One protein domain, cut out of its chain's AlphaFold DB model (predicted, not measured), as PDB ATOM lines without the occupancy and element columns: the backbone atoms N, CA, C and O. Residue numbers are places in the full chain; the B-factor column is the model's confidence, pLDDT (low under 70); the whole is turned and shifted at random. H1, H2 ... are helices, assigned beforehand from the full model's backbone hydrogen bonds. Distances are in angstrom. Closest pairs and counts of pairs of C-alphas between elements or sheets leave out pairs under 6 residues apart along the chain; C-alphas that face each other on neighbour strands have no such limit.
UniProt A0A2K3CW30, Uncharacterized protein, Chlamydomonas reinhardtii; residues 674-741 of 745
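Overview. This is residues 674 to 741 of the 745 residues of an uncharacterized protein of Chlamydomonas reinhardtii (UniProt A0A2K3CW30). One long helix, H3, makes the longest axis; two shorter helices, H1 and H2, gather at its first part to form a small compact body, and its last part, residues 728 to 741, sticks out from that body as an arm. H1 packs at a slant on residues 715 to 727 of H3, while H2 packs on residues 678 to 685 of H1 and makes a corner with the start of H3. The printed part has 68 residues, with three named helices in the order H1, H2, H3 and no named strand; the class is all helix. The whole is loose, with a radius of gyration of the C-alphas of 13.8 A, and elongated, spanning 44 by 23 by 20 A.

Along the chain. H3 is residues 713 to 741 and measures 42.1 A from first to last C-alpha, from C-alpha 713 at (6.891, 4.204, -35.647) to C-alpha 741 at (46.643, -4.531, -46.393). H1 is residues 674 to 689 and measures 22.1 A, beginning with C-alpha 674 at (25.954, 7.424, -31.481). H2 is residues 701 to 709, 12.0 A from first to last C-alpha.

Arrangement. H3 touches H1 with residues 715 to 727 alone. The closest C-alphas of the two are those of Phe 677 and Ala 723, 5.6 A apart. H1 and H3 run opposite ways at a steep tilt of 47 degrees. H1 touches H2 with residues 678 to 685 alone, and their closest C-alphas are those of Val 685 and Leu 708, 6.4 A apart. H1 and H2 run the same way at a steep tilt of 50 degrees. H2 and H3 touch only at the corner by their link, where H3 takes part with residues 715 to 716 alone; the closest C-alphas are those of Leu 708 and Phe 716, 6.5 A apart. These two run opposite ways at a steep tilt of 57 degrees. In H1, H2 and H3 every backbone O i to N i+4 pair is within hydrogen-bond range.

Size, cuts and confidence. The two C-alphas farthest apart are those of Thr 710 and Ala 741, at 45.4 A. Residues 728 to 741, which belong to H3, stand free; the body without them has 54 residues, spans 25 by 24 by 20 A and has a radius of gyration of the C-alphas of 10.0 A. The link from H1 to H2, 11 residues, is long, and the link from H2 to H3, 3 residues, is tight. The printed part has no cut. The mean pLDDT of the printed part is 78.7; residues 697 to 699, 701 to 702, 713 to 714 and 717 are under 70.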
ATOM      1  N   GLN A 674      26.810   6.278 -31.803       79.75
ATOM      2  CA  GLN A 674      25.954   7.424 -31.481       79.75
ATOM      3  C   GLN A 674      25.996   8.490 -32.583       79.75
ATOM      4  O   GLN A 674      24.942   8.993 -32.960       79.75
ATOM      5  N   ASP A 675      27.169   8.780 -33.151       82.00
ATOM      6  CA  ASP A 675      27.324   9.733 -34.259       82.00
ATOM      7  C   ASP A 675      26.645   9.219 -35.536       82.00
ATOM      8  O   ASP A 675      25.950   9.968 -36.223       82.00
ATOM      9  N   LEU A 676      26.779   7.917 -35.823       81.62
ATOM     10  CA  LEU A 676      26.117   7.273 -36.963       81.62
ATOM     11  C   LEU A 676      24.587   7.252 -36.808       81.62
ATOM     12  O   LEU A 676      23.869   7.524 -37.771       81.62
ATOM     13  N   PHE A 677      24.079   6.977 -35.600       83.50
ATOM     14  CA  PHE A 677      22.646   7.027 -35.305       83.50
ATOM     15  C   PHE A 677      22.092   8.460 -35.370       83.50
ATOM     16  O   PHE A 677      21.059   8.686 -35.998       83.50
ATOM     17  N   LEU A 678      22.790   9.438 -34.777       83.50
ATOM     18  CA  LEU A 678      22.417  10.856 -34.835       83.50
ATOM     19  C   LEU A 678      22.364  11.365 -36.273       83.50
ATOM     20  O   LEU A 678      21.404  12.035 -36.645       83.50
ATOM     21  N   ARG A 679      23.356  11.005 -37.090       86.25
ATOM     22  CA  ARG A 679      23.383  11.334 -38.513       86.25
ATOM     23  C   ARG A 679      22.191  10.732 -39.260       86.25
ATOM     24  O   ARG A 679      21.479  11.472 -39.930       86.25
ATOM     25  N   ALA A 680      21.922   9.434 -39.100       80.12
ATOM     26  CA  ALA A 680      20.772   8.783 -39.736       80.12
ATOM     27  C   ALA A 680      19.426   9.391 -39.288       80.12
ATOM     28  O   ALA A 680      18.502   9.515 -40.092       80.12
ATOM     29  N   ALA A 681      19.316   9.810 -38.022       82.81
ATOM     30  CA  ALA A 681      18.143  10.507 -37.503       82.81
ATOM     31  C   ALA A 681      17.981  11.916 -38.101       82.81
ATOM     32  O   ALA A 681      16.870  12.293 -38.469       82.81
ATOM     33  N   GLN A 682      19.072  12.675 -38.251       87.75
ATOM     34  CA  GLN A 682      19.054  13.997 -38.891       87.75
ATOM     35  C   GLN A 682      18.735  13.903 -40.387       87.75
ATOM     36  O   GLN A 682      17.904  14.666 -40.869       87.75
ATOM     37  N   GLU A 683      19.314  12.938 -41.107       86.56
ATOM     38  CA  GLU A 683      19.017  12.685 -42.524       86.56
ATOM     39  C   GLU A 683      17.531  12.317 -42.733       86.56
ATOM     40  O   GLU A 683      16.907  12.802 -43.676       86.56
ATOM     41  N   ALA A 684      16.921  11.544 -41.823       80.62
ATOM     42  CA  ALA A 684      15.491  11.220 -41.875       80.62
ATOM     43  C   ALA A 684      14.571  12.407 -41.525       80.62
ATOM     44  O   ALA A 684      13.568  12.622 -42.208       80.62
ATOM     45  N   VAL A 685      14.903  13.194 -40.493       84.50
ATOM     46  CA  VAL A 685      14.137  14.396 -40.113       84.50
ATOM     47  C   VAL A 685      14.199  15.448 -41.226       84.50
ATOM     48  O   VAL A 685      13.154  15.953 -41.630       84.50
ATOM     49  N   ALA A 686      15.382  15.703 -41.795       87.06
ATOM     50  CA  ALA A 686      15.561  16.622 -42.919       87.06
ATOM     51  C   ALA A 686      14.762  16.175 -44.157       87.06
ATOM     52  O   ALA A 686      14.002  16.961 -44.720       87.06
ATOM     53  N   ALA A 687      14.823  14.885 -44.519       83.75
ATOM     54  CA  ALA A 687      14.053  14.328 -45.635       83.75
ATOM     55  C   ALA A 687      12.524  14.415 -45.444       83.75
ATOM     56  O   ALA A 687      11.790  14.490 -46.431       83.75
ATOM     57  N   ARG A 688      12.034  14.415 -44.196       86.69
ATOM     58  CA  ARG A 688      10.614  14.616 -43.866       86.69
ATOM     59  C   ARG A 688      10.206  16.088 -43.896       86.69
ATOM     60  O   ARG A 688       9.110  16.406 -44.349       86.69
ATOM     61  N   GLU A 689      11.057  16.968 -43.380       88.94
ATOM     62  CA  GLU A 689      10.776  18.403 -43.233       88.94
ATOM     63  C   GLU A 689      11.122  19.207 -44.505       88.94
ATOM     64  O   GLU A 689      10.732  20.365 -44.630       88.94
ATOM     65  N   GLY A 690      11.750  18.562 -45.497       92.44
ATOM     66  CA  GLY A 690      12.111  19.156 -46.789       92.44
ATOM     67  C   GLY A 690      13.406  19.970 -46.749       92.44
ATOM     68  O   GLY A 690      13.649  20.774 -47.649       92.44
ATOM     69  N   GLU A 691      14.218  19.779 -45.709       91.56
ATOM     70  CA  GLU A 691      15.476  20.488 -45.481       91.56
ATOM     71  C   GLU A 691      16.676  19.713 -46.057       91.56
ATOM     72  O   GLU A 691      16.631  18.496 -46.251       91.56
ATOM     73  N   GLU A 692      17.777  20.416 -46.329       87.44
ATOM     74  CA  GLU A 692      19.048  19.790 -46.709       87.44
ATOM     75  C   GLU A 692      19.769  19.284 -45.440       87.44
ATOM     76  O   GLU A 692      19.887  20.043 -44.471       87.44
ATOM     77  N   PRO A 693      20.236  18.020 -45.387       78.00
ATOM     78  CA  PRO A 693      20.864  17.473 -44.188       78.00
ATOM     79  C   PRO A 693      22.169  18.208 -43.859       78.00
ATOM     80  O   PRO A 693      23.025  18.418 -44.719       78.00
ATOM     81  N   LEU A 694      22.329  18.585 -42.588       77.75
ATOM     82  CA  LEU A 694      23.500  19.327 -42.123       77.75
ATOM     83  C   LEU A 694      24.788  18.486 -42.253       77.75
ATOM     84  O   LEU A 694      24.768  17.288 -41.969       77.75
ATOM     85  N   PRO A 695      25.927  19.099 -42.637       70.38
ATOM     86  CA  PRO A 695      27.169  18.369 -42.909       70.38
ATOM     87  C   PRO A 695      27.852  17.805 -41.652       70.38
ATOM     88  O   PRO A 695      28.660  16.885 -41.763       70.38
ATOM     89  N   GLU A 696      27.528  18.335 -40.469       77.94
ATOM     90  CA  GLU A 696      28.043  17.885 -39.173       77.94
ATOM     91  C   GLU A 696      26.875  17.585 -38.217       77.94
ATOM     92  O   GLU A 696      25.929  18.382 -38.144       77.94
ATOM     93  N   PRO A 697      26.919  16.469 -37.462       66.19
ATOM     94  CA  PRO A 697      25.835  16.094 -36.569       66.19
ATOM     95  C   PRO A 697      25.758  17.054 -35.378       66.19
ATOM     96  O   PRO A 697      26.587  17.015 -34.470       66.19
ATOM     97  N   ARG A 698      24.716  17.895 -35.332       68.44
ATOM     98  CA  ARG A 698      24.441  18.720 -34.142       68.44
ATOM     99  C   ARG A 698      24.265  17.819 -32.915       68.44
ATOM    100  O   ARG A 698      23.333  17.020 -32.876       68.44
ATOM    101  N   HIS A 699      25.105  18.004 -31.896       62.41
ATOM    102  CA  HIS A 699      25.072  17.231 -30.646       62.41
ATOM    103  C   HIS A 699      23.855  17.514 -29.735       62.41
ATOM    104  O   HIS A 699      23.808  17.003 -28.616       62.41
ATOM    105  N   ASP A 700      22.857  18.290 -30.178       72.25
ATOM    106  CA  ASP A 700      21.582  18.420 -29.456       72.25
ATOM    107  C   ASP A 700      20.667  17.218 -29.750       72.25
ATOM    108  O   ASP A 700      19.637  17.285 -30.426       72.25
ATOM    109  N   THR A 701      21.109  16.064 -29.244       68.00
ATOM    110  CA  THR A 701      20.460  14.754 -29.358       68.00
ATOM    111  C   THR A 701      18.985  14.790 -28.959       68.00
ATOM    112  O   THR A 701      18.183  14.028 -29.497       68.00
ATOM    113  N   VAL A 702      18.613  15.666 -28.020       66.44
ATOM    114  CA  VAL A 702      17.257  15.736 -27.468       66.44
ATOM    115  C   VAL A 702      16.277  16.316 -28.487       66.44
ATOM    116  O   VAL A 702      15.178  15.779 -28.623       66.44
ATOM    117  N   GLU A 703      16.660  17.353 -29.239       77.19
ATOM    118  CA  GLU A 703      15.776  17.917 -30.266       77.19
ATOM    119  C   GLU A 703      15.576  16.940 -31.434       77.19
ATOM    120  O   GLU A 703      14.439  16.683 -31.834       77.19
ATOM    121  N   VAL A 704      16.658  16.340 -31.942       75.56
ATOM    122  CA  VAL A 704      16.604  15.406 -33.083       75.56
ATOM    123  C   VAL A 704      15.772  14.169 -32.746       75.56
ATOM    124  O   VAL A 704      14.875  13.802 -33.505       75.56
ATOM    125  N   VAL A 705      16.021  13.539 -31.592       71.19
ATOM    126  CA  VAL A 705      15.243  12.370 -31.151       71.19
ATOM    127  C   VAL A 705      13.797  12.766 -30.833       71.19
ATOM    128  O   VAL A 705      12.884  12.009 -31.154       71.19
ATOM    129  N   GLY A 706      13.558  13.967 -30.294       76.25
ATOM    130  CA  GLY A 706      12.214  14.517 -30.101       76.25
ATOM    131  C   GLY A 706      11.428  14.635 -31.411       76.25
ATOM    132  O   GLY A 706      10.342  14.065 -31.518       76.25
ATOM    133  N   ARG A 707      12.001  15.293 -32.432       75.81
ATOM    134  CA  ARG A 707      11.397  15.412 -33.774       75.81
ATOM    135  C   ARG A 707      11.207  14.050 -34.449       75.81
ATOM    136  O   ARG A 707      10.241  13.874 -35.197       75.81
ATOM    137  N   LEU A 708      12.092  13.082 -34.202       77.88
ATOM    138  CA  LEU A 708      11.952  11.734 -34.750       77.88
ATOM    139  C   LEU A 708      10.783  10.976 -34.102       77.88
ATOM    140  O   LEU A 708       9.952  10.419 -34.812       77.88
ATOM    141  N   LEU A 709      10.669  11.005 -32.771       71.44
ATOM    142  CA  LEU A 709       9.600  10.317 -32.037       71.44
ATOM    143  C   LEU A 709       8.204  10.884 -32.349       71.44
ATOM    144  O   LEU A 709       7.241  10.121 -32.406       71.44
ATOM    145  N   THR A 710       8.083  12.184 -32.648       80.19
ATOM    146  CA  THR A 710       6.819  12.774 -33.137       80.19
ATOM    147  C   THR A 710       6.439  12.355 -34.564       80.19
ATOM    148  O   THR A 710       5.308  12.601 -34.974       80.19
ATOM    149  N   GLY A 711       7.341  11.715 -35.319       78.12
ATOM    150  CA  GLY A 711       7.052  11.130 -36.637       78.12
ATOM    151  C   GLY A 711       6.325   9.780 -36.590       78.12
ATOM    152  O   GLY A 711       5.785   9.323 -37.595       78.12
ATOM    153  N   GLY A 712       6.282   9.138 -35.419       82.00
ATOM    154  CA  GLY A 712       5.704   7.808 -35.244       82.00
ATOM    155  C   GLY A 712       6.621   6.654 -35.681       82.00
ATOM    156  O   GLY A 712       7.784   6.826 -36.050       82.00
ATOM    157  N   CYS A 713       6.091   5.432 -35.595       67.31
ATOM    158  CA  CYS A 713       6.891   4.204 -35.647       67.31
ATOM    159  C   CYS A 713       7.559   3.921 -37.005       67.31
ATOM    160  O   CYS A 713       8.587   3.243 -37.033       67.31
ATOM    161  N   GLU A 714       7.016   4.421 -38.122       67.25
ATOM    162  CA  GLU A 714       7.631   4.229 -39.442       67.25
ATOM    163  C   GLU A 714       8.933   5.024 -39.593       67.25
ATOM    164  O   GLU A 714       9.933   4.456 -40.035       67.25
ATOM    165  N   ASP A 715       8.955   6.296 -39.179       72.38
ATOM    166  CA  ASP A 715      10.154   7.144 -39.235       72.38
ATOM    167  C   ASP A 715      11.284   6.544 -38.386       72.38
ATOM    168  O   ASP A 715      12.408   6.370 -38.861       72.38
ATOM    169  N   PHE A 716      10.970   6.134 -37.152       77.19
ATOM    170  CA  PHE A 716      11.925   5.458 -36.273       77.19
ATOM    171  C   PHE A 716      12.461   4.152 -36.887       77.19
ATOM    172  O   PHE A 716      13.669   3.910 -36.872       77.19
ATOM    173  N   SER A 717      11.589   3.335 -37.490       69.44
ATOM    174  CA  SER A 717      11.999   2.086 -38.151       69.44
ATOM    175  C   SER A 717      12.929   2.337 -39.340       69.44
ATOM    176  O   SER A 717      13.896   1.598 -39.528       69.44
ATOM    177  N   ARG A 718      12.686   3.404 -40.115       72.81
ATOM    178  CA  ARG A 718      13.569   3.817 -41.218       72.81
ATOM    179  C   ARG A 718      14.940   4.256 -40.702       72.81
ATOM    180  O   ARG A 718      15.938   3.837 -41.274       72.81
ATOM    181  N   VAL A 719      15.014   5.018 -39.607       76.62
ATOM    182  CA  VAL A 719      16.301   5.419 -39.003       76.62
ATOM    183  C   VAL A 719      17.106   4.212 -38.524       76.62
ATOM    184  O   VAL A 719      18.292   4.120 -38.833       76.62
ATOM    185  N   VAL A 720      16.474   3.257 -37.833       73.81
ATOM    186  CA  VAL A 720      17.148   2.028 -37.374       73.81
ATOM    187  C   VAL A 720      17.655   1.194 -38.557       73.81
ATOM    188  O   VAL A 720      18.794   0.722 -38.526       73.81
ATOM    189  N   ALA A 721      16.866   1.050 -39.625       72.25
ATOM    190  CA  ALA A 721      17.301   0.374 -40.846       72.25
ATOM    191  C   ALA A 721      18.486   1.094 -41.523       72.25
ATOM    192  O   ALA A 721      19.501   0.457 -41.810       72.25
ATOM    193  N   SER A 722      18.406   2.417 -41.711       76.38
ATOM    194  CA  SER A 722      19.471   3.229 -42.321       76.38
ATOM    195  C   SER A 722      20.773   3.191 -41.516       76.38
ATOM    196  O   SER A 722      21.836   2.947 -42.083       76.38
ATOM    197  N   ALA A 723      20.701   3.346 -40.189       73.50
ATOM    198  CA  ALA A 723      21.857   3.220 -39.300       73.50
ATOM    199  C   ALA A 723      22.485   1.814 -39.372       73.50
ATOM    200  O   ALA A 723      23.707   1.683 -39.436       73.50
ATOM    201  N   THR A 724      21.663   0.759 -39.442       71.56
ATOM    202  CA  THR A 724      22.134  -0.630 -39.587       71.56
ATOM    203  C   THR A 724      22.845  -0.845 -40.929       71.56
ATOM    204  O   THR A 724      23.934  -1.416 -40.966       71.56
ATOM    205  N   HIS A 725      22.280  -0.340 -42.031       76.19
ATOM    206  CA  HIS A 725      22.910  -0.378 -43.358       76.19
ATOM    207  C   HIS A 725      24.253   0.366 -43.382       76.19
ATOM    208  O   HIS A 725      25.216  -0.122 -43.971       76.19
ATOM    209  N   LEU A 726      24.336   1.526 -42.725       75.94
ATOM    210  CA  LEU A 726      25.538   2.358 -42.708       75.94
ATOM    211  C   LEU A 726      26.663   1.735 -41.859       75.94
ATOM    212  O   LEU A 726      27.819   1.752 -42.280       75.94
ATOM    213  N   VAL A 727      26.329   1.087 -40.735       73.94
ATOM    214  CA  VAL A 727      27.277   0.262 -39.957       73.94
ATOM    215  C   VAL A 727      27.776  -0.933 -40.779       73.94
ATOM    216  O   VAL A 727      28.983  -1.152 -40.860       73.94
ATOM    217  N   MET A 728      26.885  -1.674 -41.450       75.38
ATOM    218  CA  MET A 728      27.283  -2.806 -42.303       75.38
ATOM    219  C   MET A 728      28.187  -2.369 -43.467       75.38
ATOM    220  O   MET A 728      29.154  -3.061 -43.785       75.38
ATOM    221  N   ALA A 729      27.925  -1.206 -44.070       79.69
ATOM    222  CA  ALA A 729      28.781  -0.637 -45.109       79.69
ATOM    223  C   ALA A 729      30.183  -0.274 -44.584       79.69
ATOM    224  O   ALA A 729      31.174  -0.534 -45.268       79.69
ATOM    225  N   GLN A 730      30.293   0.276 -43.368       80.44
ATOM    226  CA  GLN A 730      31.596   0.565 -42.756       80.44
ATOM    227  C   GLN A 730      32.364  -0.706 -42.372       80.44
ATOM    228  O   GLN A 730      33.566  -0.765 -42.627       80.44
ATOM    229  N   LEU A 731      31.689  -1.737 -41.849       74.94
ATOM    230  CA  LEU A 731      32.305  -3.037 -41.551       74.94
ATOM    231  C   LEU A 731      32.875  -3.695 -42.817       74.94
ATOM    232  O   LEU A 731      34.044  -4.071 -42.831       74.94
ATOM    233  N   LEU A 732      32.105  -3.737 -43.910       82.88
ATOM    234  CA  LEU A 732      32.582  -4.244 -45.204       82.88
ATOM    235  C   LEU A 732      33.751  -3.408 -45.759       82.88
ATOM    236  O   LEU A 732      34.704  -3.959 -46.307       82.88
ATOM    237  N   ALA A 733      33.724  -2.084 -45.590       83.19
ATOM    238  CA  ALA A 733      34.828  -1.213 -45.996       83.19
ATOM    239  C   ALA A 733      36.083  -1.372 -45.115       83.19
ATOM    240  O   ALA A 733      37.190  -1.082 -45.575       83.19
ATOM    241  N   ALA A 734      35.942  -1.788 -43.854       80.69
ATOM    242  CA  ALA A 734      37.055  -2.124 -42.966       80.69
ATOM    243  C   ALA A 734      37.645  -3.501 -43.312       80.69
ATOM    244  O   ALA A 734      38.861  -3.626 -43.439       80.69
ATOM    245  N   GLU A 735      36.799  -4.501 -43.573       83.94
ATOM    246  CA  GLU A 735      37.205  -5.832 -44.048       83.94
ATOM    247  C   GLU A 735      37.953  -5.748 -45.389       83.94
ATOM    248  O   GLU A 735      39.028  -6.326 -45.537       83.94
ATOM    249  N   GLN A 736      37.465  -4.941 -46.340       89.00
ATOM    250  CA  GLN A 736      38.164  -4.682 -47.604       89.00
ATOM    251  C   GLN A 736      39.521  -3.990 -47.404       89.00
ATOM    252  O   GLN A 736      40.486  -4.359 -48.071       89.00
ATOM    253  N   ARG A 737      39.630  -3.030 -46.472       92.25
ATOM    254  CA  ARG A 737      40.916  -2.396 -46.117       92.25
ATOM    255  C   ARG A 737      41.888  -3.397 -45.487       92.25
ATOM    256  O   ARG A 737      43.058  -3.409 -45.859       92.25
ATOM    257  N   ALA A 738      41.414  -4.268 -44.597       82.62
ATOM    258  CA  ALA A 738      42.222  -5.325 -43.993       82.62
ATOM    259  C   ALA A 738      42.702  -6.352 -45.035       82.62
ATOM    260  O   ALA A 738      43.877  -6.713 -45.045       82.62
ATOM    261  N   ALA A 739      41.829  -6.764 -45.961       83.31
ATOM    262  CA  ALA A 739      42.177  -7.659 -47.062       83.31
ATOM    263  C   ALA A 739      43.182  -7.027 -48.044       83.31
ATOM    264  O   ALA A 739      44.104  -7.703 -48.490       83.31
ATOM    265  N   GLN A 740      43.050  -5.730 -48.349       89.81
ATOM    266  CA  GLN A 740      44.024  -5.001 -49.171       89.81
ATOM    267  C   GLN A 740      45.384  -4.878 -48.476       89.81
ATOM    268  O   GLN A 740      46.402  -5.141 -49.110       89.81
ATOM    269  N   ALA A 741      45.410  -4.558 -47.177       88.00
ATOM    270  CA  ALA A 741      46.643  -4.531 -46.393       88.00
ATOM    271  C   ALA A 741      47.341  -5.904 -46.412       88.00
ATOM    272  O   ALA A 741      48.507  -5.990 -46.796       88.00
TER     273      ALA A 741